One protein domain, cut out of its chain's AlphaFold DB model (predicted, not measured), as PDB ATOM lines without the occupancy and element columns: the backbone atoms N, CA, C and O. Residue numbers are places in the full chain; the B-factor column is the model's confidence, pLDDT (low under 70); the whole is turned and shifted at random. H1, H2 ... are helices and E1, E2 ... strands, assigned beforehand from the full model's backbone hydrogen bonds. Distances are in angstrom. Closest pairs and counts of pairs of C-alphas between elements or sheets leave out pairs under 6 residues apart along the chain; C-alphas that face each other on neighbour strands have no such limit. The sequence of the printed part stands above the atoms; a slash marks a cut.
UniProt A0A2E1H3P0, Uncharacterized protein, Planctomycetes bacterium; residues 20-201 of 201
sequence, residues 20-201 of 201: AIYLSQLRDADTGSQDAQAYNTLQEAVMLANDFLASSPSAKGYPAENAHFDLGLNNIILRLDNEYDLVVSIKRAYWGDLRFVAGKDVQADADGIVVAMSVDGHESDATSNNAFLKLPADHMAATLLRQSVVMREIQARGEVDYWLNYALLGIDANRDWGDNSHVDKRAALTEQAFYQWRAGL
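Overview. This is residues 20 to 201 of the 201 residues of an uncharacterized protein of Planctomycetes bacterium (UniProt A0A2E1H3P0). A strongly twisted sheet of five strands, curled like part of a barrel, has the long helix H3 across one face, and H5 packs on H3, running back along it. H2 covers the E1 end of the sheet and crosses H3 steeply, while H1 sits near the start of H2 and H4 turns off the far end of H3. The printed part has 182 residues, in the order H1 H2 E1 E2 E3 E4 E5 H3 H4 H5; the sheet is mixed, in the order E1 E2 E3 E5 E4, and the class is mixed, helices and strands. It is compact, with a radius of gyration of the C-alphas of 16.2 A and spans of 49 by 40 by 31 A.

Arrangement. Residues 20 to 21 pair, antiparallel, with residues 90 to 91 of E3, residues 86 to 92. H1, residues 23 to 27, only grazes the sheet and touches H2, residues 34 to 55, the closest C-alphas being those of Leu 26 and Asp 35 at 4.9 A. E1, residues 68 to 71, E2, residues 76 to 79, and E3 form a meander, each strand the antiparallel neighbour of the one before, with N 70 and O 77 at 2.8 A and N 78 and O 86 at 2.8 A. E3 is parallel to E5, residues 113 to 116, with N 114 and O 89 at 2.8 A. E4, residues 106 to 108, and E5 form a hairpin, with N 107 and O 115 at 2.9 A. H2 and H3, residues 137 to 157, are on one face of the sheet, making two layers, helices over a sheet. They touch at a steep tilt of 61 degrees, closest at the C-alphas of Ala 45 and Ala 141, 4.4 A. H5, residues 182 to 199, is not on the sheet; it touches H3 at a shallow tilt of 31 degrees, opposite ways, closest at the C-alphas of Arg 146 and Ala 187, 4.6 A. H4, residues 159 to 168, is close to H3 but not clearly touching, with the C-alphas of Ile 154 and Tyr 162 at 6.2 A. In each of the five helices every O i to N i+4 pair is within hydrogen-bond range.

Along the chain. H1 begins at C-alpha 23 (141.862, 108.622, 138.423). H2 is 31.1 A long, E3 19.4 A, H3 30.5 A and H4 14.4 A. H5, 25.7 A, ends at C-alpha 199 (119.626, 110.724, 156.666).

Size, cuts and confidence. The C-alphas farthest apart, of Thr 31 and Leu 168, are 50.7 A apart. The printed part has no cut. The links H2 to E1, E3 to E4, E5 to H3 and H4 to H5 are long. Mean pLDDT of the printed part is 71.7; residues 92 to 131 and 157 to 185, with residues 61 and 154, are under 70.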
ATOM      1  N   ALA A  20     148.033 100.592 142.331       72.00
ATOM      2  CA  ALA A  20     147.311 101.858 142.293       72.00
ATOM      3  C   ALA A  20     146.442 101.966 141.043       72.00
ATOM      4  O   ALA A  20     146.872 101.650 139.933       72.00
ATOM      5  N   ILE A  21     145.218 102.426 141.266       74.62
ATOM      6  CA  ILE A  21     144.274 102.840 140.245       74.62
ATOM      7  C   ILE A  21     144.420 104.346 140.086       74.62
ATOM      8  O   ILE A  21     144.250 105.091 141.051       74.62
ATOM      9  N   TYR A  22     144.723 104.789 138.869       81.88
ATOM     10  CA  TYR A  22     144.840 106.212 138.588       81.88
ATOM     11  C   TYR A  22     143.483 106.788 138.192       81.88
ATOM     12  O   TYR A  22     142.810 106.249 137.315       81.88
ATOM     13  N   LEU A  23     143.107 107.928 138.774       84.31
ATOM     14  CA  LEU A  23     141.862 108.622 138.423       84.31
ATOM     15  C   LEU A  23     141.768 108.974 136.935       84.31
ATOM     16  O   LEU A  23     140.677 108.936 136.374       84.31
ATOM     17  N   SER A  24     142.895 109.263 136.281       84.75
ATOM     18  CA  SER A  24     142.954 109.499 134.835       84.75
ATOM     19  C   SER A  24     142.421 108.316 134.023       84.75
ATOM     20  O   SER A  24     141.738 108.533 133.030       84.75
ATOM     21  N   GLN A  25     142.630 107.074 134.475       84.56
ATOM     22  CA  GLN A  25     142.103 105.881 133.799       84.56
ATOM     23  C   GLN A  25     140.573 105.817 133.839       84.56
ATOM     24  O   GLN A  25     139.968 105.298 132.910       84.56
ATOM     25  N   LEU A  26     139.956 106.340 134.903       85.62
ATOM     26  CA  LEU A  26     138.501 106.377 135.062       85.62
ATOM     27  C   LEU A  26     137.889 107.573 134.325       85.62
ATOM     28  O   LEU A  26     136.871 107.443 133.653       85.62
ATOM     29  N   ARG A  27     138.533 108.740 134.439       87.56
ATOM     30  CA  ARG A  27     138.091 109.992 133.818       87.56
ATOM     31  C   ARG A  27     138.137 109.930 132.294       87.56
ATOM     32  O   ARG A  27     137.234 110.437 131.637       87.56
ATOM     33  N   ASP A  28     139.193 109.331 131.753       89.56
ATOM     34  CA  ASP A  28     139.456 109.303 130.314       89.56
ATOM     35  C   ASP A  28     138.846 108.044 129.649       89.56
ATOM     36  O   ASP A  28     139.125 107.758 128.485       89.56
ATOM     37  N   ALA A  29     138.016 107.287 130.381       87.62
ATOM     38  CA  ALA A  29     137.320 106.105 129.884       87.62
ATOM     39  C   ALA A  29     136.171 106.454 128.923       87.62
ATOM     40  O   ALA A  29     135.577 107.533 128.979       87.62
ATOM     41  N   ASP A  30     135.808 105.497 128.064       88.38
ATOM     42  CA  ASP A  30     134.742 105.679 127.078       88.38
ATOM     43  C   ASP A  30     133.417 106.073 127.745       88.38
ATOM     44  O   ASP A  30     132.995 105.490 128.751       88.38
ATOM     45  N   THR A  31     132.724 107.054 127.164       86.94
ATOM     46  CA  THR A  31     131.442 107.536 127.692       86.94
ATOM     47  C   THR A  31     130.425 106.395 127.765       86.94
ATOM     48  O   THR A  31     130.169 105.709 126.779       86.94
ATOM     49  N   GLY A  32     129.820 106.205 128.941       81.50
ATOM     50  CA  GLY A  32     128.863 105.122 129.194       81.50
ATOM     51  C   GLY A  32     129.496 103.791 129.612       81.50
ATOM     52  O   GLY A  32     128.757 102.857 129.923       81.50
ATOM     53  N   SER A  33     130.830 103.699 129.669       85.81
ATOM     54  CA  SER A  33     131.531 102.561 130.273       85.81
ATOM     55  C   SER A  33     131.331 102.503 131.792       85.81
ATOM     56  O   SER A  33     130.969 103.492 132.435       85.81
ATOM     57  N   GLN A  34     131.603 101.336 132.382       82.25
ATOM     58  CA  GLN A  34     131.583 101.159 133.837       82.25
ATOM     59  C   GLN A  34     132.627 102.033 134.548       82.25
ATOM     60  O   GLN A  34     132.348 102.543 135.625       82.25
ATOM     61  N   ASP A  35     133.796 102.245 133.938       84.50
ATOM     62  CA  ASP A  35     134.844 103.115 134.486       84.50
ATOM     63  C   ASP A  35     134.395 104.586 134.506       84.50
ATOM     64  O   ASP A  35     134.550 105.266 135.521       84.50
ATOM     65  N   ALA A  36     133.745 105.057 133.433       85.75
ATOM     66  CA  ALA A  36     133.177 106.405 133.381       85.75
ATOM     67  C   ALA A  36     132.030 106.590 134.393       85.75
ATOM     68  O   ALA A  36     131.914 107.638 135.027       85.75
ATOM     69  N   GLN A  37     131.188 105.567 134.582       88.62
ATOM     70  CA  GLN A  37     130.153 105.579 135.621       88.62
ATOM     71  C   GLN A  37     130.766 105.623 137.025       88.62
ATOM     72  O   GLN A  37     130.338 106.438 137.836       88.62
ATOM     73  N   ALA A  38     131.795 104.815 137.295       85.81
ATOM     74  CA  ALA A  38     132.507 104.827 138.570       85.81
ATOM     75  C   ALA A  38     133.148 106.194 138.859       85.81
ATOM     76  O   ALA A  38     133.093 106.665 139.993       85.81
ATOM     77  N   TYR A  39     133.701 106.865 137.840       90.75
ATOM     78  CA  TYR A  39     134.215 108.228 137.984       90.75
ATOM     79  C   TYR A  39     133.114 109.231 138.353       90.75
ATOM     80  O   TYR A  39     133.299 110.020 139.277       90.75
ATOM     81  N   ASN A  40     131.957 109.181 137.687       93.19
ATOM     82  CA  ASN A  40     130.828 110.066 137.998       93.19
ATOM     83  C   ASN A  40     130.301 109.836 139.425       93.19
ATOM     84  O   ASN A  40     130.051 110.796 140.151       93.19
ATOM     85  N   THR A  41     130.187 108.578 139.860       92.19
ATOM     86  CA  THR A  41     129.806 108.243 141.243       92.19
ATOM     87  C   THR A  41     130.840 108.755 142.244       92.19
ATOM     88  O   THR A  41     130.477 109.282 143.293       92.19
ATOM     89  N   LEU A  42     132.134 108.664 141.917       91.44
ATOM     90  CA  LEU A  42     133.199 109.216 142.750       91.44
ATOM     91  C   LEU A  42     133.133 110.751 142.836       91.44
ATOM     92  O   LEU A  42     133.380 111.309 143.904       91.44
ATOM     93  N   GLN A  43     132.776 111.443 141.750       94.88
ATOM     94  CA  GLN A  43     132.535 112.891 141.772       94.88
ATOM     95  C   GLN A  43     131.391 113.257 142.721       94.88
ATOM     96  O   GLN A  43     131.536 114.174 143.531       94.88
ATOM     97  N   GLU A  44     130.283 112.517 142.665       95.94
ATOM     98  CA  GLU A  44     129.167 112.692 143.596       95.94
ATOM     99  C   GLU A  44     129.594 112.420 145.045       95.94
ATOM    100  O   GLU A  44     129.276 113.198 145.942       95.94
ATOM    101  N   ALA A  45     130.380 111.368 145.277       93.81
ATOM    102  CA  ALA A  45     130.899 111.028 146.596       93.81
ATOM    103  C   ALA A  45     131.796 112.129 147.184       93.81
ATOM    104  O   ALA A  45     131.651 112.495 148.350       93.81
ATOM    105  N   VAL A  46     132.704 112.689 146.378       94.12
ATOM    106  CA  VAL A  46     133.561 113.812 146.788       94.12
ATOM    107  C   VAL A  46     132.725 115.050 147.104       94.12
ATOM    108  O   VAL A  46     132.966 115.701 148.120       94.12
ATOM    109  N   MET A  47     131.712 115.353 146.290       96.12
ATOM    110  CA  MET A  47     130.776 116.443 146.567       96.12
ATOM    111  C   MET A  47     130.053 116.232 147.905       96.12
ATOM    112  O   MET A  47     130.069 117.128 148.743       96.12
ATOM    113  N   LEU A  48     129.505 115.038 148.156       95.75
ATOM    114  CA  LEU A  48     128.824 114.707 149.414       95.75
ATOM    115  C   LEU A  48     129.752 114.795 150.633       95.75
ATOM    116  O   LEU A  48     129.349 115.307 151.678       95.75
ATOM    117  N   ALA A  49     130.988 114.306 150.512       92.81
ATOM    118  CA  ALA A  49     131.980 114.395 151.580       92.81
ATOM    119  C   ALA A  49     132.320 115.859 151.900       92.81
ATOM    120  O   ALA A  49     132.375 116.243 153.067       92.81
ATOM    121  N   ASN A  50     132.488 116.689 150.870       94.19
ATOM    122  CA  ASN A  50     132.752 118.116 151.028       94.19
ATOM    123  C   ASN A  50     131.561 118.875 151.617       94.19
ATOM    124  O   ASN A  50     131.753 119.706 152.502       94.19
ATOM    125  N   ASP A  51     130.338 118.567 151.185       94.06
ATOM    126  CA  ASP A  51     129.122 119.159 151.742       94.06
ATOM    127  C   ASP A  51     128.985 118.827 153.228       94.06
ATOM    128  O   ASP A  51     128.660 119.702 154.036       94.06
ATOM    129  N   PHE A  52     129.288 117.587 153.616       92.75
ATOM    130  CA  PHE A  52     129.325 117.196 155.018       92.75
ATOM    131  C   PHE A  52     130.364 118.005 155.803       92.75
ATOM    132  O   PHE A  52     130.016 118.587 156.829       92.75
ATOM    133  N   LEU A  53     131.604 118.093 155.312       90.56
ATOM    134  CA  LEU A  53     132.676 118.846 155.975       90.56
ATOM    135  C   LEU A  53     132.354 120.342 156.103       90.56
ATOM    136  O   LEU A  53     132.680 120.952 157.119       90.56
ATOM    137  N   ALA A  54     131.681 120.927 155.110       89.81
ATOM    138  CA  ALA A  54     131.352 122.348 155.089       89.81
ATOM    139  C   ALA A  54     130.104 122.708 155.914       89.81
ATOM    140  O   ALA A  54     130.032 123.800 156.480       89.81
ATOM    141  N   SER A  55     129.096 121.830 155.952       88.12
ATOM    142  CA  SER A  55     127.757 122.179 156.453       88.12
ATOM    143  C   SER A  55     127.323 121.427 157.708       88.12
ATOM    144  O   SER A  55     126.443 121.907 158.428       88.12
ATOM    145  N   SER A  56     127.914 120.267 158.003       85.19
ATOM    146  CA  SER A  56     127.490 119.448 159.134       85.19
ATOM    147  C   SER A  56     128.020 120.016 160.452       85.19
ATOM    148  O   SER A  56     129.232 120.143 160.626       85.19
ATOM    149  N   PRO A  57     127.163 120.285 161.456       83.50
ATOM    150  CA  PRO A  57     127.632 120.591 162.805       83.50
ATOM    151  C   PRO A  57     128.476 119.459 163.394       83.50
ATOM    152  O   PRO A  57     129.370 119.727 164.195       83.50
ATOM    153  N   SER A  58     128.208 118.217 162.978       79.88
ATOM    154  CA  SER A  58     128.976 117.048 163.393       79.88
ATOM    155  C   SER A  58     130.404 117.090 162.857       79.88
ATOM    156  O   SER A  58     131.272 116.542 163.517       79.88
ATOM    157  N   ALA A  59     130.669 117.790 161.744       80.69
ATOM    158  CA  ALA A  59     132.012 117.931 161.179       80.69
ATOM    159  C   ALA A  59     132.994 118.731 162.055       80.69
ATOM    160  O   ALA A  59     134.209 118.647 161.869       80.69
ATOM    161  N   LYS A  60     132.480 119.492 163.029       76.56
ATOM    162  CA  LYS A  60     133.296 120.305 163.935       76.56
ATOM    163  C   LYS A  60     134.038 119.439 164.946       76.56
ATOM    164  O   LYS A  60     133.452 118.560 165.575       76.56
ATOM    165  N   GLY A  61     135.319 119.731 165.158       68.06
ATOM    166  CA  GLY A  61     136.188 118.953 166.038       68.06
ATOM    167  C   GLY A  61     136.672 117.631 165.440       68.06
ATOM    168  O   GLY A  61     137.296 116.840 166.155       68.06
ATOM    169  N   TYR A  62     136.413 117.368 164.154       76.88
ATOM    170  CA  TYR A  62     137.048 116.255 163.456       76.88
ATOM    171  C   TYR A  62     138.523 116.543 163.170       76.88
ATOM    172  O   TYR A  62     138.886 117.681 162.895       76.88
ATOM    173  N   PRO A  63     139.404 115.524 163.173       72.44
ATOM    174  CA  PRO A  63     140.820 115.723 162.845       72.44
ATOM    175  C   PRO A  63     141.071 116.353 161.462       72.44
ATOM    176  O   PRO A  63     142.114 116.968 161.245       72.44
ATOM    177  N   ALA A  64     140.116 116.210 160.540       71.25
ATOM    178  CA  ALA A  64     140.092 116.831 159.216       71.25
ATOM    179  C   ALA A  64     139.118 118.031 159.143       71.25
ATOM    180  O   ALA A  64     138.536 118.298 158.096       71.25
ATOM    181  N   GLU A  65     138.880 118.730 160.257       72.12
ATOM    182  CA  GLU A  65     138.054 119.942 160.286       72.12
ATOM    183  C   GLU A  65     138.619 120.986 159.306       72.12
ATOM    184  O   GLU A  65     139.816 121.274 159.314       72.12
ATOM    185  N   ASN A  66     137.749 121.533 158.451       77.12
ATOM    186  CA  ASN A  66     138.083 122.416 157.319       77.12
ATOM    187  C   ASN A  66     138.878 121.762 156.176       77.12
ATOM    188  O   ASN A  66     139.365 122.460 155.291       77.12
ATOM    189  N   ALA A  67     139.005 120.436 156.155       85.62
ATOM    190  CA  ALA A  67     139.567 119.764 154.998       85.62
ATOM    191  C   ALA A  67     138.608 119.807 153.798       85.62
ATOM    192  O   ALA A  67     137.392 119.951 153.945       85.62
ATOM    193  N   HIS A  68     139.161 119.633 152.602       91.19
ATOM    194  CA  HIS A  68     138.392 119.541 151.368       91.19
ATOM    195  C   HIS A  68     138.994 118.490 150.440       91.19
ATOM    196  O   HIS A  68     140.203 118.467 150.218       91.19
ATOM    197  N   PHE A  69     138.155 117.636 149.869       91.75
ATOM    198  CA  PHE A  69     138.559 116.667 148.862       91.75
ATOM    199  C   PHE A  69     138.489 117.267 147.462       91.75
ATOM    200  O   PHE A  69     137.461 117.800 147.054       91.75
ATOM    201  N   ASP A  70     139.556 117.085 146.697       92.00
ATOM    202  CA  ASP A  70     139.631 117.409 145.279       92.00
ATOM    203  C   ASP A  70     139.978 116.155 144.468       92.00
ATOM    204  O   ASP A  70     140.701 115.265 144.923       92.00
ATOM    205  N   LEU A  71     139.474 116.078 143.242       90.75
ATOM    206  CA  LEU A  71     139.828 115.028 142.297       90.75
ATOM    207  C   LEU A  71     141.005 115.504 141.452       90.75
ATOM    208  O   LEU A  71     140.843 116.141 140.410       90.75
ATOM    209  N   GLY A  72     142.210 115.165 141.906       84.50
ATOM    210  CA  GLY A  72     143.438 115.427 141.171       84.50
ATOM    211  C   GLY A  72     143.545 114.617 139.874       84.50
ATOM    212  O   GLY A  72     142.714 113.772 139.543       84.50
ATOM    213  N   LEU A  73     144.633 114.840 139.127       82.81
ATOM    214  CA  LEU A  73     144.861 114.180 137.835       82.81
ATOM    215  C   LEU A  73     144.892 112.646 137.942       82.81
ATOM    216  O   LEU A  73     144.377 111.957 137.069       82.81
ATOM    217  N   ASN A  74     145.513 112.128 139.001       83.00
ATOM    218  CA  ASN A  74     145.756 110.697 139.183       83.00
ATOM    219  C   ASN A  74     145.234 110.152 140.514       83.00
ATOM    220  O   ASN A  74     145.068 108.945 140.625       83.00
ATOM    221  N   ASN A  75     144.974 111.012 141.498       82.75
ATOM    222  CA  ASN A  75     144.608 110.626 142.857       82.75
ATOM    223  C   ASN A  75     143.594 111.616 143.421       82.75
ATOM    224  O   ASN A  75     143.500 112.750 142.948       82.75
ATOM    225  N   ILE A  76     142.889 111.194 144.460       87.50
ATOM    226  CA  ILE A  76     142.073 112.086 145.273       87.50
ATOM    227  C   ILE A  76     143.040 112.879 146.164       87.50
ATOM    228  O   ILE A  76     144.048 112.346 146.626       87.50
ATOM    229  N   ILE A  77     142.788 114.165 146.367       88.56
ATOM    230  CA  ILE A  77     143.634 115.054 147.164       88.56
ATOM    231  C   ILE A  77     142.801 115.542 148.338       88.56
ATOM    232  O   ILE A  77     141.774 116.180 148.138       88.56
ATOM    233  N   LEU A  78     143.243 115.259 149.556       88.88
ATOM    234  CA  LEU A  78     142.715 115.875 150.761       88.88
ATOM    235  C   LEU A  78     143.523 117.142 151.037       88.88
ATOM    236  O   LEU A  78     144.672 117.083 151.478       88.88
ATOM    237  N   ARG A  79     142.913 118.286 150.755       89.44
ATOM    238  CA  ARG A  79     143.471 119.605 151.032       89.44
ATOM    239  C   ARG A  79     143.196 119.987 152.471       89.44
ATOM    240  O   ARG A  79     142.094 119.769 152.974       89.44
ATOM    241  N   LEU A  80     144.201 120.568 153.108       84.00
ATOM    242  CA  LEU A  80     144.162 120.970 154.505       84.00
ATOM    243  C   LEU A  80     144.550 122.441 154.612       84.00
ATOM    244  O   LEU A  80     145.562 122.868 154.054       84.00
ATOM    245  N   ASP A  81     143.749 123.219 155.331       79.50
ATOM    246  CA  ASP A  81     144.002 124.646 155.491       79.50
ATOM    247  C   ASP A  81     145.343 124.896 156.192       79.50
ATOM    248  O   ASP A  81     145.549 124.510 157.340       79.50
ATOM    249  N   ASN A  82     146.236 125.620 155.511       72.94
ATOM    250  CA  ASN A  82     147.574 125.983 155.995       72.94
ATOM    251  C   ASN A  82     148.514 124.791 156.265       72.94
ATOM    252  O   ASN A  82     149.504 124.945 156.983       72.94
ATOM    253  N   GLU A  83     148.242 123.626 155.675       76.75
ATOM    254  CA  GLU A  83     149.051 122.417 155.831       76.75
ATOM    255  C   GLU A  83     149.376 121.763 154.477       76.75
ATOM    256  O   GLU A  83     148.964 122.233 153.418       76.75
ATOM    257  N   TYR A  84     150.179 120.695 154.500       76.44
ATOM    258  CA  TYR A  84     150.489 119.922 153.297       76.44
ATOM    259  C   TYR A  84     149.279 119.109 152.839       76.44
ATOM    260  O   TYR A  84     148.668 118.404 153.642       76.44
ATOM    261  N   ASP A  85     149.008 119.152 151.534       83.06
ATOM    262  CA  ASP A  85     148.016 118.292 150.895       83.06
ATOM    263  C   ASP A  85     148.372 116.815 151.088       83.06
ATOM    264  O   ASP A  85     149.525 116.397 150.935       83.06
ATOM    265  N   LEU A  86     147.354 116.014 151.382       80.62
ATOM    266  CA  LEU A  86     147.477 114.577 151.551       80.62
ATOM    267  C   LEU A  86     146.894 113.852 150.339       80.62
ATOM    268  O   LEU A  86     145.802 114.164 149.865       80.62
ATOM    269  N   VAL A  87     147.626 112.867 149.821       82.06
ATOM    270  CA  VAL A  87     147.204 112.105 148.640       82.06
ATOM    271  C   VAL A  87     146.405 110.888 149.076       82.06
ATOM    272  O   VAL A  87     146.929 110.023 149.768       82.06
ATOM    273  N   VAL A  88     145.160 110.801 148.614       81.25
ATOM    274  CA  VAL A  88     144.296 109.637 148.781       81.25
ATOM    275  C   VAL A  88     144.313 108.791 147.498       81.25
ATOM    276  O   VAL A  88     143.781 109.184 146.456       81.25
ATOM    277  N   SER A  89     144.957 107.627 147.553       75.56
ATOM    278  CA  SER A  89     145.099 106.696 146.425       75.56
ATOM    279  C   SER A  89     144.047 105.591 146.484       75.56
ATOM    280  O   SER A  89     143.778 105.049 147.548       75.56
ATOM    281  N   ILE A  90     143.502 105.168 145.344       73.50
ATOM    282  CA  ILE A  90     142.655 103.967 145.275       73.50
ATOM    283  C   ILE A  90     143.557 102.791 144.902       73.50
ATOM    284  O   ILE A  90     144.270 102.861 143.899       73.50
ATOM    285  N   LYS A  91     143.555 101.702 145.678       71.56
ATOM    286  CA  LYS A  91     144.336 100.498 145.343       71.56
ATOM    287  C   LYS A  91     143.496  99.235 145.332       71.56
ATOM    288  O   LYS A  91     142.516  99.086 146.064       71.56
ATOM    289  N   ARG A  92     143.923  98.284 144.501       64.00
ATOM    290  CA  ARG A  92     143.431  96.903 144.547       64.00
ATOM    291  C   ARG A  92     144.114  96.151 145.688       64.00
ATOM    292  O   ARG A  92     145.346  96.169 145.774       64.00
ATOM    293  N   ALA A  93     143.326  95.482 146.532       56.06
ATOM    294  CA  ALA A  93     143.869  94.533 147.500       56.06
ATOM    295  C   ALA A  93     144.454  93.322 146.758       56.06
ATOM    296  O   ALA A  93     143.860  92.847 145.787       56.06
ATOM    297  N   TYR A  94     145.593  92.806 147.219       55.09
ATOM    298  CA  TYR A  94     146.157  91.554 146.714       55.09
ATOM    299  C   TYR A  94     146.104  90.482 147.802       55.09
ATOM    300  O   TYR A  94     146.264  90.790 148.980       55.09
ATOM    301  N   TRP A  95     145.955  89.216 147.401       45.91
ATOM    302  CA  TRP A  95     145.843  88.045 148.291       45.91
ATOM    303  C   TRP A  95     146.985  87.889 149.314       45.91
ATOM    304  O   TRP A  95     146.846  87.143 150.276       45.91
ATOM    305  N   GLY A  96     148.125  88.551 149.094       40.78
ATOM    306  CA  GLY A  96     149.303  88.491 149.965       40.78
ATOM    307  C   GLY A  96     149.399  89.619 150.991       40.78
ATOM    308  O   GLY A  96     150.309  89.599 151.817       40.78
ATOM    309  N   ASP A  97     148.500  90.601 150.948       45.75
ATOM    310  CA  ASP A  97     148.461  91.638 151.967       45.75
ATOM    311  C   ASP A  97     147.640  91.122 153.151       45.75
ATOM    312  O   ASP A  97     146.410  91.187 153.160       45.75
ATOM    313  N   LEU A  98     148.352  90.545 154.128       42.88
ATOM    314  CA  LEU A  98     147.804  89.883 155.320       42.88
ATOM    315  C   LEU A  98     146.780  90.741 156.082       42.88
ATOM    316  O   LEU A  98     145.945  90.187 156.791       42.88
ATOM    317  N   ARG A  99     146.803  92.064 155.885       48.59
ATOM    318  CA  ARG A  99     145.847  93.034 156.436       48.59
ATOM    319  C   ARG A  99     144.414  92.824 155.928       48.59
ATOM    320  O   ARG A  99     143.463  93.086 156.654       48.59
ATOM    321  N   PHE A 100     144.256  92.311 154.704       47.16
ATOM    322  CA  PHE A 100     142.966  92.191 154.007       47.16
ATOM    323  C   PHE A 100     142.482  90.740 153.845       47.16
ATOM    324  O   PHE A 100     141.380  90.505 153.361       47.16
ATOM    325  N   VAL A 101     143.273  89.751 154.276       40.34
ATOM    326  CA  VAL A 101     142.984  88.311 154.099       40.34
ATOM    327  C   VAL A 101     141.806  87.821 154.968       40.34
ATOM    328  O   VAL A 101     141.286  86.730 154.742       40.34
ATOM    329  N   ALA A 102     141.338  88.621 155.933       36.72
ATOM    330  CA  ALA A 102     140.322  88.220 156.912       36.72
ATOM    331  C   ALA A 102     138.916  88.838 156.721       36.72
ATOM    332  O   ALA A 102     138.014  88.483 157.478       36.72
ATOM    333  N   GLY A 103     138.686  89.719 155.732       39.12
ATOM    334  CA  GLY A 103     137.403  90.429 155.577       39.12
ATOM    335  C   GLY A 103     137.115  90.929 154.157       39.12
ATOM    336  O   GLY A 103     138.027  91.132 153.362       39.12
ATOM    337  N   LYS A 104     135.828  91.104 153.819       44.50
ATOM    338  CA  LYS A 104     135.354  91.639 152.527       44.50
ATOM    339  C   LYS A 104     135.040  93.127 152.662       44.50
ATOM    340  O   LYS A 104     133.874  93.490 152.606       44.50
ATOM    341  N   ASP A 105     136.050  93.972 152.833       51.97
ATOM    342  CA  ASP A 105     135.802  95.376 153.176       51.97
ATOM    343  C   ASP A 105     136.689  96.361 152.408       51.97
ATOM    344  O   ASP A 105     137.735  96.002 151.854       51.97
ATOM    345  N   VAL A 106     136.233  97.616 152.367       54.75
ATOM    346  CA  VAL A 106     137.042  98.763 151.954       54.75
ATOM    347  C   VAL A 106     137.712  99.340 153.189       54.75
ATOM    348  O   VAL A 106     137.051  99.618 154.186       54.75
ATOM    349  N   GLN A 107     139.024  99.513 153.134       59.94
ATOM    350  CA  GLN A 107     139.810  99.944 154.278       59.94
ATOM    351  C   GLN A 107     140.700 101.120 153.922       59.94
ATOM    352  O   GLN A 107     141.242 101.208 152.819       59.94
ATOM    353  N   ALA A 108     140.844 101.999 154.904       56.75
ATOM    354  CA  ALA A 108     141.782 103.094 154.868       56.75
ATOM    355  C   ALA A 108     143.140 102.643 155.406       56.75
ATOM    356  O   ALA A 108     143.187 101.992 156.450       56.75
ATOM    357  N   ASP A 109     144.231 103.010 154.739       56.94
ATOM    358  CA  ASP A 109     145.581 102.746 155.239       56.94
ATOM    359  C   ASP A 109     146.440 104.009 155.422       56.94
ATOM    360  O   ASP A 109     146.049 105.130 155.073       56.94
ATOM    361  N   ALA A 110     147.615 103.801 156.022       51.88
ATOM    362  CA  ALA A 110     148.540 104.845 156.448       51.88
ATOM    363  C   ALA A 110     149.180 105.650 155.306       51.88
ATOM    364  O   ALA A 110     149.534 106.808 155.518       51.88
ATOM    365  N   ASP A 111     149.274 105.090 154.098       56.62
ATOM    366  CA  ASP A 111     149.862 105.768 152.934       56.62
ATOM    367  C   ASP A 111     148.813 106.600 152.171       56.62
ATOM    368  O   ASP A 111     149.052 107.062 151.051       56.62
ATOM    369  N   GLY A 112     147.620 106.759 152.749       53.31
ATOM    370  CA  GLY A 112     146.499 107.424 152.104       53.31
ATOM    371  C   GLY A 112     145.694 106.520 151.194       53.31
ATOM    372  O   GLY A 112     145.080 107.001 150.250       53.31
ATOM    373  N   ILE A 113     145.715 105.207 151.399       59.69
ATOM    374  CA  ILE A 113     145.166 104.291 150.411       59.69
ATOM    375  C   ILE A 113     143.797 103.775 150.828       59.69
ATOM    376  O   ILE A 113     143.661 103.115 151.853       59.69
ATOM    377  N   VAL A 114     142.818 103.953 149.945       58.75
ATOM    378  CA  VAL A 114     141.550 103.228 149.982       58.75
ATOM    379  C   VAL A 114     141.749 101.887 149.274       58.75
ATOM    380  O   VAL A 114     141.820 101.813 148.042       58.75
ATOM    381  N   VAL A 115     141.907 100.822 150.060       58.31
ATOM    382  CA  VAL A 115     142.103  99.453 149.571       58.31
ATOM    383  C   VAL A 115     140.775  98.712 149.590       58.31
ATOM    384  O   VAL A 115     140.086  98.704 150.603       58.31
ATOM    385  N   ALA A 116     140.430  98.052 148.486       54.75
ATOM    386  CA  ALA A 116     139.212  97.256 148.396       54.75
ATOM    387  C   ALA A 116     139.502  95.866 147.813       54.75
ATOM    388  O   ALA A 116     140.204  95.743 146.801       54.75
ATOM    389  N   MET A 117     138.967  94.820 148.449       51.62
ATOM    390  CA  MET A 117     139.114  93.437 147.986       51.62
ATOM    391  C   MET A 117     138.088  93.113 146.892       51.62
ATOM    392  O   MET A 117     136.890  93.296 147.096       51.62
ATOM    393  N   SER A 118     138.540  92.608 145.735       51.19
ATOM    394  CA  SER A 118     137.632  91.957 144.780       51.19
ATOM    395  C   SER A 118     137.240  90.596 145.352       51.19
ATOM    396  O   SER A 118     138.091  89.803 145.757       51.19
ATOM    397  N   VAL A 119     135.935  90.369 145.465       46.44
ATOM    398  CA  VAL A 119     135.363  89.225 146.180       46.44
ATOM    399  C   VAL A 119     135.298  87.969 145.306       46.44
ATOM    400  O   VAL A 119     135.230  86.865 145.844       46.44
ATOM    401  N   ASP A 120     135.400  88.114 143.985       47.34
ATOM    402  CA  ASP A 120     135.207  87.016 143.049       47.34
ATOM    403  C   ASP A 120     136.468  86.791 142.207       47.34
ATOM    404  O   ASP A 120     136.887  87.634 141.416       47.34
ATOM    405  N   GLY A 121     137.060  85.597 142.329       44.69
ATOM    406  CA  GLY A 121     138.260  85.162 141.594       44.69
ATOM    407  C   GLY A 121     138.083  85.003 140.074       44.69
ATOM    408  O   GLY A 121     138.876  84.315 139.433       44.69
ATOM    409  N   HIS A 122     137.034  85.600 139.505       42.28
ATOM    410  CA  HIS A 122     136.680  85.580 138.087       42.28
ATOM    411  C   HIS A 122     136.525  86.983 137.480       42.28
ATOM    412  O   HIS A 122     136.160  87.095 136.310       42.28
ATOM    413  N   GLU A 123     136.783  88.049 138.238       47.66
ATOM    414  CA  GLU A 123     136.671  89.413 137.719       47.66
ATOM    415  C   GLU A 123     137.847  89.776 136.799       47.66
ATOM    416  O   GLU A 123     138.993  89.392 137.026       47.66
ATOM    417  N   SER A 124     137.544  90.495 135.715       49.00
ATOM    418  CA  SER A 124     138.516  90.944 134.714       49.00
ATOM    419  C   SER A 124     139.526  91.956 135.284       49.00
ATOM    420  O   SER A 124     139.314  92.549 136.339       49.00
ATOM    421  N   ASP A 125     140.600  92.250 134.548       52.72
ATOM    422  CA  ASP A 125     141.585  93.280 134.921       52.72
ATOM    423  C   ASP A 125     141.056  94.733 134.845       52.72
ATOM    424  O   ASP A 125     141.836  95.675 134.998       52.72
ATOM    425  N   ALA A 126     139.752  94.953 134.638       53.62
ATOM    426  CA  ALA A 126     139.151  96.284 134.513       53.62
ATOM    427  C   ALA A 126     139.233  97.099 135.814       53.62
ATOM    428  O   ALA A 126     139.039  96.580 136.917       53.62
ATOM    429  N   THR A 127     139.555  98.388 135.706       58.97
ATOM    430  CA  THR A 127     139.795  99.306 136.833       58.97
ATOM    431  C   THR A 127     138.592  99.394 137.779       58.97
ATOM    432  O   THR A 127     138.770  99.258 138.993       58.97
ATOM    433  N   SER A 128     137.377  99.471 137.230       53.72
ATOM    434  CA  SER A 128     136.080  99.423 137.925       53.72
ATOM    435  C   SER A 128     135.825  98.172 138.768       53.72
ATOM    436  O   SER A 128     134.930  98.188 139.613       53.72
ATOM    437  N   ASN A 129     136.598  97.091 138.606       58.75
ATOM    438  CA  ASN A 129     136.429  95.894 139.435       58.75
ATOM    439  C   ASN A 129     136.891  96.081 140.885       58.75
ATOM    440  O   ASN A 129     136.657  95.222 141.734       58.75
ATOM    441  N   ASN A 130     137.496  97.224 141.196       69.19
ATOM    442  CA  ASN A 130     137.788  97.615 142.560       69.19
ATOM    443  C   ASN A 130     136.497  97.770 143.386       69.19
ATOM    444  O   ASN A 130     135.587  98.495 142.993       69.19
ATOM    445  N   ALA A 131     136.426  97.118 144.550       69.50
ATOM    446  CA  ALA A 131     135.216  97.135 145.369       69.50
ATOM    447  C   ALA A 131     134.846  98.532 145.906       69.50
ATOM    448  O   ALA A 131     133.658  98.800 146.048       69.50
ATOM    449  N   PHE A 132     135.804  99.450 146.096       75.94
ATOM    450  CA  PHE A 132     135.495 100.845 146.428       75.94
ATOM    451  C   PHE A 132     134.759 101.537 145.280       75.94
ATOM    452  O   PHE A 132     133.762 102.203 145.518       75.94
ATOM    453  N   LEU A 133     135.183 101.315 144.032       78.62
ATOM    454  CA  LEU A 133     134.565 101.915 142.842       78.62
ATOM    455  C   LEU A 133     133.174 101.350 142.509       78.62
ATOM    456  O   LEU A 133     132.468 101.916 141.677       78.62
ATOM    457  N   LYS A 134     132.770 100.255 143.162       78.81
ATOM    458  CA  LYS A 134     131.426  99.667 143.062       78.81
ATOM    459  C   LYS A 134     130.472 100.153 144.151       78.81
ATOM    460  O   LYS A 134     129.286  99.827 144.096       78.81
ATOM    461  N   LEU A 135     130.971 100.880 145.151       79.81
ATOM    462  CA  LEU A 135     130.127 101.410 146.212       79.81
ATOM    463  C   LEU A 135     129.166 102.476 145.663       79.81
ATOM    464  O   LEU A 135     129.513 103.214 144.741       79.81
ATOM    465  N   PRO A 136     127.970 102.612 146.248       86.06
ATOM    466  CA  PRO A 136     127.148 103.797 146.042       86.06
ATOM    467  C   PRO A 136     127.854 105.073 146.550       86.06
ATOM    468  O   PRO A 136     128.759 105.004 147.388       86.06
ATOM    469  N   ALA A 137     127.454 106.246 146.043       90.81
ATOM    470  CA  ALA A 137     128.144 107.518 146.299       90.81
ATOM    471  C   ALA A 137     128.226 107.897 147.790       90.81
ATOM    472  O   ALA A 137     129.237 108.434 148.239       90.81
ATOM    473  N   ASP A 138     127.195 107.594 148.574       90.94
ATOM    474  CA  ASP A 138     127.168 107.809 150.023       90.94
ATOM    475  C   ASP A 138     128.184 106.922 150.753       90.94
ATOM    476  O   ASP A 138     128.959 107.420 151.566       90.94
ATOM    477  N   HIS A 139     128.253 105.636 150.417       85.81
ATOM    478  CA  HIS A 139     129.251 104.725 150.975       85.81
ATOM    479  C   HIS A 139     130.683 105.117 150.574       85.81
ATOM    480  O   HIS A 139     131.598 105.059 151.402       85.81
ATOM    481  N   MET A 140     130.892 105.562 149.328       88.00
ATOM    482  CA  MET A 140     132.182 106.118 148.902       88.00
ATOM    483  C   MET A 140     132.546 107.371 149.711       88.00
ATOM    484  O   MET A 140     133.667 107.467 150.206       88.00
ATOM    485  N   ALA A 141     131.609 108.308 149.889       90.00
ATOM    486  CA  ALA A 141     131.830 109.537 150.653       90.00
ATOM    487  C   ALA A 141     132.197 109.232 152.111       90.00
ATOM    488  O   ALA A 141     133.177 109.763 152.634       90.00
ATOM    489  N   ALA A 142     131.464 108.314 152.742       87.25
ATOM    490  CA  ALA A 142     131.731 107.868 154.103       87.25
ATOM    491  C   ALA A 142     133.128 107.232 154.233       87.25
ATOM    492  O   ALA A 142     133.865 107.529 155.175       87.25
ATOM    493  N   THR A 143     133.534 106.432 153.242       84.56
ATOM    494  CA  THR A 143     134.876 105.830 153.170       84.56
ATOM    495  C   THR A 143     135.973 106.888 153.020       84.56
ATOM    496  O   THR A 143     136.999 106.810 153.696       84.56
ATOM    497  N   LEU A 144     135.770 107.904 152.174       87.62
ATOM    498  CA  LEU A 144     136.722 109.009 152.014       87.62
ATOM    499  C   LEU A 144     136.877 109.801 153.316       87.62
ATOM    500  O   LEU A 144     137.996 110.071 153.751       87.62
ATOM    501  N   LEU A 145     135.767 110.110 153.986       87.19
ATOM    502  CA  LEU A 145     135.778 110.775 155.289       87.19
ATOM    503  C   LEU A 145     136.510 109.936 156.340       87.19
ATOM    504  O   LEU A 145     137.367 110.460 157.051       87.19
ATOM    505  N   ARG A 146     136.262 108.623 156.378       83.69
ATOM    506  CA  ARG A 146     137.000 107.684 157.232       83.69
ATOM    507  C   ARG A 146     138.508 107.742 156.955       83.69
ATOM    508  O   ARG A 146     139.290 107.888 157.895       83.69
ATOM    509  N   GLN A 147     138.916 107.700 155.683       80.56
ATOM    510  CA  GLN A 147     140.319 107.808 155.268       80.56
ATOM    511  C   GLN A 147     140.957 109.116 155.744       80.56
ATOM    512  O   GLN A 147     142.069 109.092 156.269       80.56
ATOM    513  N   SER A 148     140.263 110.251 155.612       83.38
ATOM    514  CA  SER A 148     140.817 111.540 156.045       83.38
ATOM    515  C   SER A 148     141.175 111.561 157.528       83.38
ATOM    516  O   SER A 148     142.223 112.085 157.900       83.38
ATOM    517  N   VAL A 149     140.361 110.929 158.378       80.88
ATOM    518  CA  VAL A 149     140.614 110.850 159.821       80.88
ATOM    519  C   VAL A 149     141.849 110.009 160.115       80.88
ATOM    520  O   VAL A 149     142.697 110.439 160.897       80.88
ATOM    521  N   VAL A 150     141.977 108.849 159.464       77.00
ATOM    522  CA  VAL A 150     143.150 107.974 159.611       77.00
ATOM    523  C   VAL A 150     144.425 108.729 159.239       77.00
ATOM    524  O   VAL A 150     145.365 108.784 160.030       77.00
ATOM    525  N   MET A 151     144.433 109.396 158.083       76.81
ATOM    526  CA  MET A 151     145.607 110.136 157.617       76.81
ATOM    527  C   MET A 151     145.973 111.308 158.530       76.81
ATOM    528  O   MET A 151     147.151 111.521 158.813       76.81
ATOM    529  N   ARG A 152     144.979 112.054 159.027       79.00
ATOM    530  CA  ARG A 152     145.208 113.193 159.930       79.00
ATOM    531  C   ARG A 152     145.759 112.771 161.278       79.00
ATOM    532  O   ARG A 152     146.674 113.410 161.790       79.00
ATOM    533  N   GLU A 153     145.237 111.694 161.851       74.75
ATOM    534  CA  GLU A 153     145.741 111.172 163.123       74.75
ATOM    535  C   GLU A 153     147.178 110.653 162.991       74.75
ATOM    536  O   GLU A 153     147.987 110.879 163.891       74.75
ATOM    537  N   ILE A 154     147.524 110.021 161.865       69.56
ATOM    538  CA  ILE A 154     148.899 109.587 161.578       69.56
ATOM    539  C   ILE A 154     149.825 110.793 161.409       69.56
ATOM    540  O   ILE A 154     150.881 110.846 162.038       69.56
ATOM    541  N   GLN A 155     149.421 111.792 160.618       71.62
ATOM    542  CA  GLN A 155     150.203 113.013 160.414       71.62
ATOM    543  C   GLN A 155     150.450 113.762 161.732       71.62
ATOM    544  O   GLN A 155     151.564 114.217 161.979       71.62
ATOM    545  N   ALA A 156     149.434 113.867 162.595       71.31
ATOM    546  CA  ALA A 156     149.529 114.579 163.867       71.31
ATOM    547  C   ALA A 156     150.391 113.852 164.913       71.31
ATOM    548  O   ALA A 156     151.016 114.503 165.751       71.31
ATOM    549  N   ARG A 157     150.410 112.513 164.899       65.75
ATOM    550  CA  ARG A 157     151.130 111.693 165.891       65.75
ATOM    551  C   ARG A 157     152.517 111.262 165.428       65.75
ATOM    552  O   ARG A 157     153.337 110.905 166.260       65.75
ATOM    553  N   GLY A 158     152.788 111.315 164.128       57.94
ATOM    554  CA  GLY A 158     153.971 110.716 163.531       57.94
ATOM    555  C   GLY A 158     153.773 109.221 163.280       57.94
ATOM    556  O   GLY A 158     153.251 108.478 164.113       57.94
ATOM    557  N   GLU A 159     154.225 108.773 162.112       56.19
ATOM    558  CA  GLU A 159     154.053 107.400 161.628       56.19
ATOM    559  C   GLU A 159     154.653 106.362 162.595       56.19
ATOM    560  O   GLU A 159     154.052 105.331 162.881       56.19
ATOM    561  N   VAL A 160     155.814 106.665 163.181       50.81
ATOM    562  CA  VAL A 160     156.508 105.773 164.119       50.81
ATOM    563  C   VAL A 160     155.735 105.592 165.425       50.81
ATOM    564  O   VAL A 160     155.643 104.465 165.895       50.81
ATOM    565  N   ASP A 161     155.143 106.646 165.991       49.50
ATOM    566  CA  ASP A 161     154.353 106.557 167.231       49.50
ATOM    567  C   ASP A 161     152.983 105.917 166.996       49.50
ATOM    568  O   ASP A 161     152.446 105.255 167.891       49.50
ATOM    569  N   TYR A 162     152.434 106.061 165.785       55.88
ATOM    570  CA  TYR A 162     151.322 105.239 165.331       55.88
ATOM    571  C   TYR A 162     151.738 103.763 165.420       55.88
ATOM    572  O   TYR A 162     151.201 103.044 166.259       55.88
ATOM    573  N   TRP A 163     152.785 103.334 164.703       51.94
ATOM    574  CA  TRP A 163     153.224 101.929 164.653       51.94
ATOM    575  C   TRP A 163     153.764 101.354 165.975       51.94
ATOM    576  O   TRP A 163     153.500 100.188 166.276       51.94
ATOM    577  N   LEU A 164     154.492 102.134 166.784       48.41
ATOM    578  CA  LEU A 164     155.038 101.674 168.068       48.41
ATOM    579  C   LEU A 164     153.914 101.297 169.032       48.41
ATOM    580  O   LEU A 164     154.029 100.285 169.721       48.41
ATOM    581  N   ASN A 165     152.820 102.063 169.052       49.59
ATOM    582  CA  ASN A 165     151.660 101.727 169.871       49.59
ATOM    583  C   ASN A 165     150.985 100.428 169.395       49.59
ATOM    584  O   ASN A 165     150.580  99.630 170.235       49.59
ATOM    585  N   TYR A 166     150.937 100.144 168.088       46.75
ATOM    586  CA  TYR A 166     150.404  98.869 167.578       46.75
ATOM    587  C   TYR A 166     151.293  97.662 167.917       46.75
ATOM    588  O   TYR A 166     150.776  96.605 168.270       46.75
ATOM    589  N   ALA A 167     152.622  97.806 167.849       43.41
ATOM    590  CA  ALA A 167     153.556  96.703 168.087       43.41
ATOM    591  C   ALA A 167     153.833  96.429 169.582       43.41
ATOM    592  O   ALA A 167     153.984  95.272 169.977       43.41
ATOM    593  N   LEU A 168     153.905  97.466 170.429       42.12
ATOM    594  CA  LEU A 168     154.245  97.326 171.857       42.12
ATOM    595  C   LEU A 168     153.061  96.944 172.749       42.12
ATOM    596  O   LEU A 168     153.280  96.387 173.823       42.12
ATOM    597  N   LEU A 169     151.820  97.208 172.331       45.50
ATOM    598  CA  LEU A 169     150.629  96.881 173.125       45.50
ATOM    599  C   LEU A 169     150.218  95.399 173.046       45.50
ATOM    600  O   LEU A 169     149.210  95.022 173.637       45.50
ATOM    601  N   GLY A 170     150.983  94.545 172.351       41.84
ATOM    602  CA  GLY A 170     150.675  93.112 172.239       41.84
ATOM    603  C   GLY A 170     149.350  92.827 171.527       41.84
ATOM    604  O   GLY A 170     148.787  91.746 171.690       41.84
ATOM    605  N   ILE A 171     148.859  93.806 170.761       44.62
ATOM    606  CA  ILE A 171     147.671  93.715 169.923       44.62
ATOM    607  C   ILE A 171     148.010  92.710 168.827       44.62
ATOM    608  O   ILE A 171     148.805  92.989 167.929       44.62
ATOM    609  N   ASP A 172     147.471  91.501 168.961       42.34
ATOM    610  CA  ASP A 172     147.655  90.437 167.985       42.34
ATOM    611  C   ASP A 172     147.181  90.961 166.630       42.34
ATOM    612  O   ASP A 172     146.002  91.300 166.453       42.34
ATOM    613  N   ALA A 173     148.109  91.042 165.675       44.28
ATOM    614  CA  ALA A 173     147.812  91.557 164.350       44.28
ATOM    615  C   ALA A 173     146.722  90.736 163.632       44.28
ATOM    616  O   ALA A 173     146.126  91.199 162.670       44.28
ATOM    617  N   ASN A 174     146.421  89.534 164.133       42.84
ATOM    618  CA  ASN A 174     145.376  88.668 163.606       42.84
ATOM    619  C   ASN A 174     144.040  88.748 164.366       42.84
ATOM    620  O   ASN A 174     143.077  88.117 163.932       42.84
ATOM    621  N   ARG A 175     143.954  89.453 165.508       36.38
ATOM    622  CA  ARG A 175     142.789  89.358 166.414       36.38
ATOM    623  C   ARG A 175     142.133  90.686 166.788       36.38
ATOM    624  O   ARG A 175     140.942  90.679 167.077       36.38
ATOM    625  N   ASP A 176     142.865  91.799 166.748       40.53
ATOM    626  CA  ASP A 176     142.384  93.099 167.255       40.53
ATOM    627  C   ASP A 176     142.361  94.236 166.214       40.53
ATOM    628  O   ASP A 176     142.035  95.377 166.544       40.53
ATOM    629  N   TRP A 177     142.632  93.933 164.940       44.94
ATOM    630  CA  TRP A 177     142.486  94.896 163.833       44.94
ATOM    631  C   TRP A 177     141.038  95.362 163.630       44.94
ATOM    632  O   TRP A 177     140.799  96.340 162.934       44.94
ATOM    633  N   GLY A 178     140.080  94.664 164.243       44.19
ATOM    634  CA  GLY A 178     138.660  94.916 164.061       44.19
ATOM    635  C   GLY A 178     138.149  96.225 164.659       44.19
ATOM    636  O   GLY A 178     137.264  96.799 164.049       44.19
ATOM    637  N   ASP A 179     138.638  96.710 165.812       44.66
ATOM    638  CA  ASP A 179     137.843  97.732 166.532       44.66
ATOM    639  C   ASP A 179     138.536  98.551 167.642       44.66
ATOM    640  O   ASP A 179     137.877  99.361 168.301       44.66
ATOM    641  N   ASN A 180     139.837  98.384 167.921       49.88
ATOM    642  CA  ASN A 180     140.382  98.835 169.215       49.88
ATOM    643  C   ASN A 180     141.383  99.998 169.218       49.88
ATOM    644  O   ASN A 180     141.684 100.499 170.307       49.88
ATOM    645  N   SER A 181     141.823 100.522 168.070       60.50
ATOM    646  CA  SER A 181     142.625 101.751 168.071       60.50
ATOM    647  C   SER A 181     141.742 103.000 168.238       60.50
ATOM    648  O   SER A 181     140.605 103.065 167.765       60.50
ATOM    649  N   HIS A 182     142.243 104.030 168.928       64.31
ATOM    650  CA  HIS A 182     141.528 105.311 169.044       64.31
ATOM    651  C   HIS A 182     141.307 105.988 167.681       64.31
ATOM    652  O   HIS A 182     140.338 106.734 167.530       64.31
ATOM    653  N   VAL A 183     142.187 105.719 166.713       66.88
ATOM    654  CA  VAL A 183     142.104 106.238 165.344       66.88
ATOM    655  C   VAL A 183     140.941 105.580 164.605       66.88
ATOM    656  O   VAL A 183     140.076 106.291 164.101       66.88
ATOM    657  N   ASP A 184     140.833 104.250 164.651       68.31
ATOM    658  CA  ASP A 184     139.742 103.504 164.007       68.31
ATOM    659  C   ASP A 184     138.381 103.858 164.602       68.31
ATOM    660  O   ASP A 184     137.415 104.051 163.866       68.31
ATOM    661  N   LYS A 185     138.307 104.040 165.928       69.75
ATOM    662  CA  LYS A 185     137.079 104.492 166.600       69.75
ATOM    663  C   LYS A 185     136.655 105.883 166.137       69.75
ATOM    664  O   LYS A 185     135.476 106.105 165.882       69.75
ATOM    665  N   ARG A 186     137.591 106.831 166.012       72.81
ATOM    666  CA  ARG A 186     137.284 108.180 165.497       72.81
ATOM    667  C   ARG A 186     136.879 108.147 164.027       72.81
ATOM    668  O   ARG A 186     135.941 108.847 163.647       72.81
ATOM    669  N   ALA A 187     137.539 107.318 163.225       78.25
ATOM    670  CA  ALA A 187     137.216 107.141 161.818       78.25
ATOM    671  C   ALA A 187     135.806 106.533 161.645       78.25
ATOM    672  O   ALA A 187     135.000 107.070 160.889       78.25
ATOM    673  N   ALA A 188     135.459 105.507 162.430       77.69
ATOM    674  CA  ALA A 188     134.128 104.892 162.452       77.69
ATOM    675  C   ALA A 188     133.029 105.842 162.965       77.69
ATOM    676  O   ALA A 188     131.930 105.878 162.416       77.69
ATOM    677  N   LEU A 189     133.315 106.651 163.992       81.00
ATOM    678  CA  LEU A 189     132.374 107.668 164.476       81.00
ATOM    679  C   LEU A 189     132.116 108.759 163.428       81.00
ATOM    680  O   LEU A 189     130.994 109.248 163.322       81.00
ATOM    681  N   THR A 190     133.134 109.123 162.648       84.12
ATOM    682  CA  THR A 190     133.004 110.096 161.551       84.12
ATOM    683  C   THR A 190     132.126 109.539 160.435       84.12
ATOM    684  O   THR A 190     131.206 110.211 159.977       84.12
ATOM    685  N   GLU A 191     132.356 108.283 160.056       85.56
ATOM    686  CA  GLU A 191     131.509 107.543 159.121       85.56
ATOM    687  C   GLU A 191     130.046 107.483 159.604       85.56
ATOM    688  O   GLU A 191     129.123 107.837 158.870       85.56
ATOM    689  N   GLN A 192     129.815 107.124 160.871       85.62
ATOM    690  CA  GLN A 192     128.471 107.088 161.452       85.62
ATOM    691  C   GLN A 192     127.795 108.465 161.437       85.62
ATOM    692  O   GLN A 192     126.609 108.578 161.118       85.62
ATOM    693  N   ALA A 193     128.533 109.516 161.783       87.56
ATOM    694  CA  ALA A 193     128.011 110.873 161.797       87.56
ATOM    695  C   ALA A 193     127.689 111.396 160.392       87.56
ATOM    696  O   ALA A 193     126.711 112.131 160.235       87.56
ATOM    697  N   PHE A 194     128.450 110.987 159.374       90.50
ATOM    698  CA  PHE A 194     128.110 111.245 157.977       90.50
ATOM    699  C   PHE A 194     126.767 110.617 157.608       90.50
ATOM    700  O   PHE A 194     125.886 111.320 157.115       90.50
ATOM    701  N   TYR A 195     126.557 109.331 157.912       91.06
ATOM    702  CA  TYR A 195     125.278 108.678 157.617       91.06
ATOM    703  C   TYR A 195     124.105 109.318 158.368       91.06
ATOM    704  O   TYR A 195     123.025 109.477 157.801       91.06
ATOM    705  N   GLN A 196     124.307 109.738 159.620       89.38
ATOM    706  CA  GLN A 196     123.283 110.461 160.383       89.38
ATOM    707  C   GLN A 196     122.946 111.818 159.762       89.38
ATOM    708  O   GLN A 196     121.771 112.158 159.647       89.38
ATOM    709  N   TRP A 197     123.959 112.584 159.345       91.50
ATOM    710  CA  TRP A 197     123.756 113.848 158.640       91.50
ATOM    711  C   TRP A 197     123.021 113.629 157.316       91.50
ATOM    712  O   TRP A 197     122.039 114.314 157.042       91.50
ATOM    713  N   ARG A 198     123.429 112.620 156.536       90.75
ATOM    714  CA  ARG A 198     122.826 112.300 155.240       90.75
ATOM    715  C   ARG A 198     121.362 111.883 155.358       90.75
ATOM    716  O   ARG A 198     120.564 112.281 154.520       90.75
ATOM    717  N   ALA A 199     121.008 111.121 156.393       89.25
ATOM    718  CA  ALA A 199     119.626 110.724 156.666       89.25
ATOM    719  C   ALA A 199     118.722 111.894 157.105       89.25
ATOM    720  O   ALA A 199     117.500 111.748 157.106       89.25
ATOM    721  N   GLY A 200     119.310 113.022 157.517       81.00
ATOM    722  CA  GLY A 200     118.596 114.234 157.916       81.00
ATOM    723  C   GLY A 200     118.424 115.285 156.812       81.00
ATOM    724  O   GLY A 200     117.805 116.313 157.091       81.00
ATOM    725  N   LEU A 201     118.978 115.057 155.613       75.69
ATOM    726  CA  LEU A 201     118.799 115.891 154.413       75.69
ATOM    727  C   LEU A 201     117.506 115.534 153.670       75.69
ATOM    728  O   LEU A 201     116.849 116.479 153.180       75.69
TER     729      LEU A 201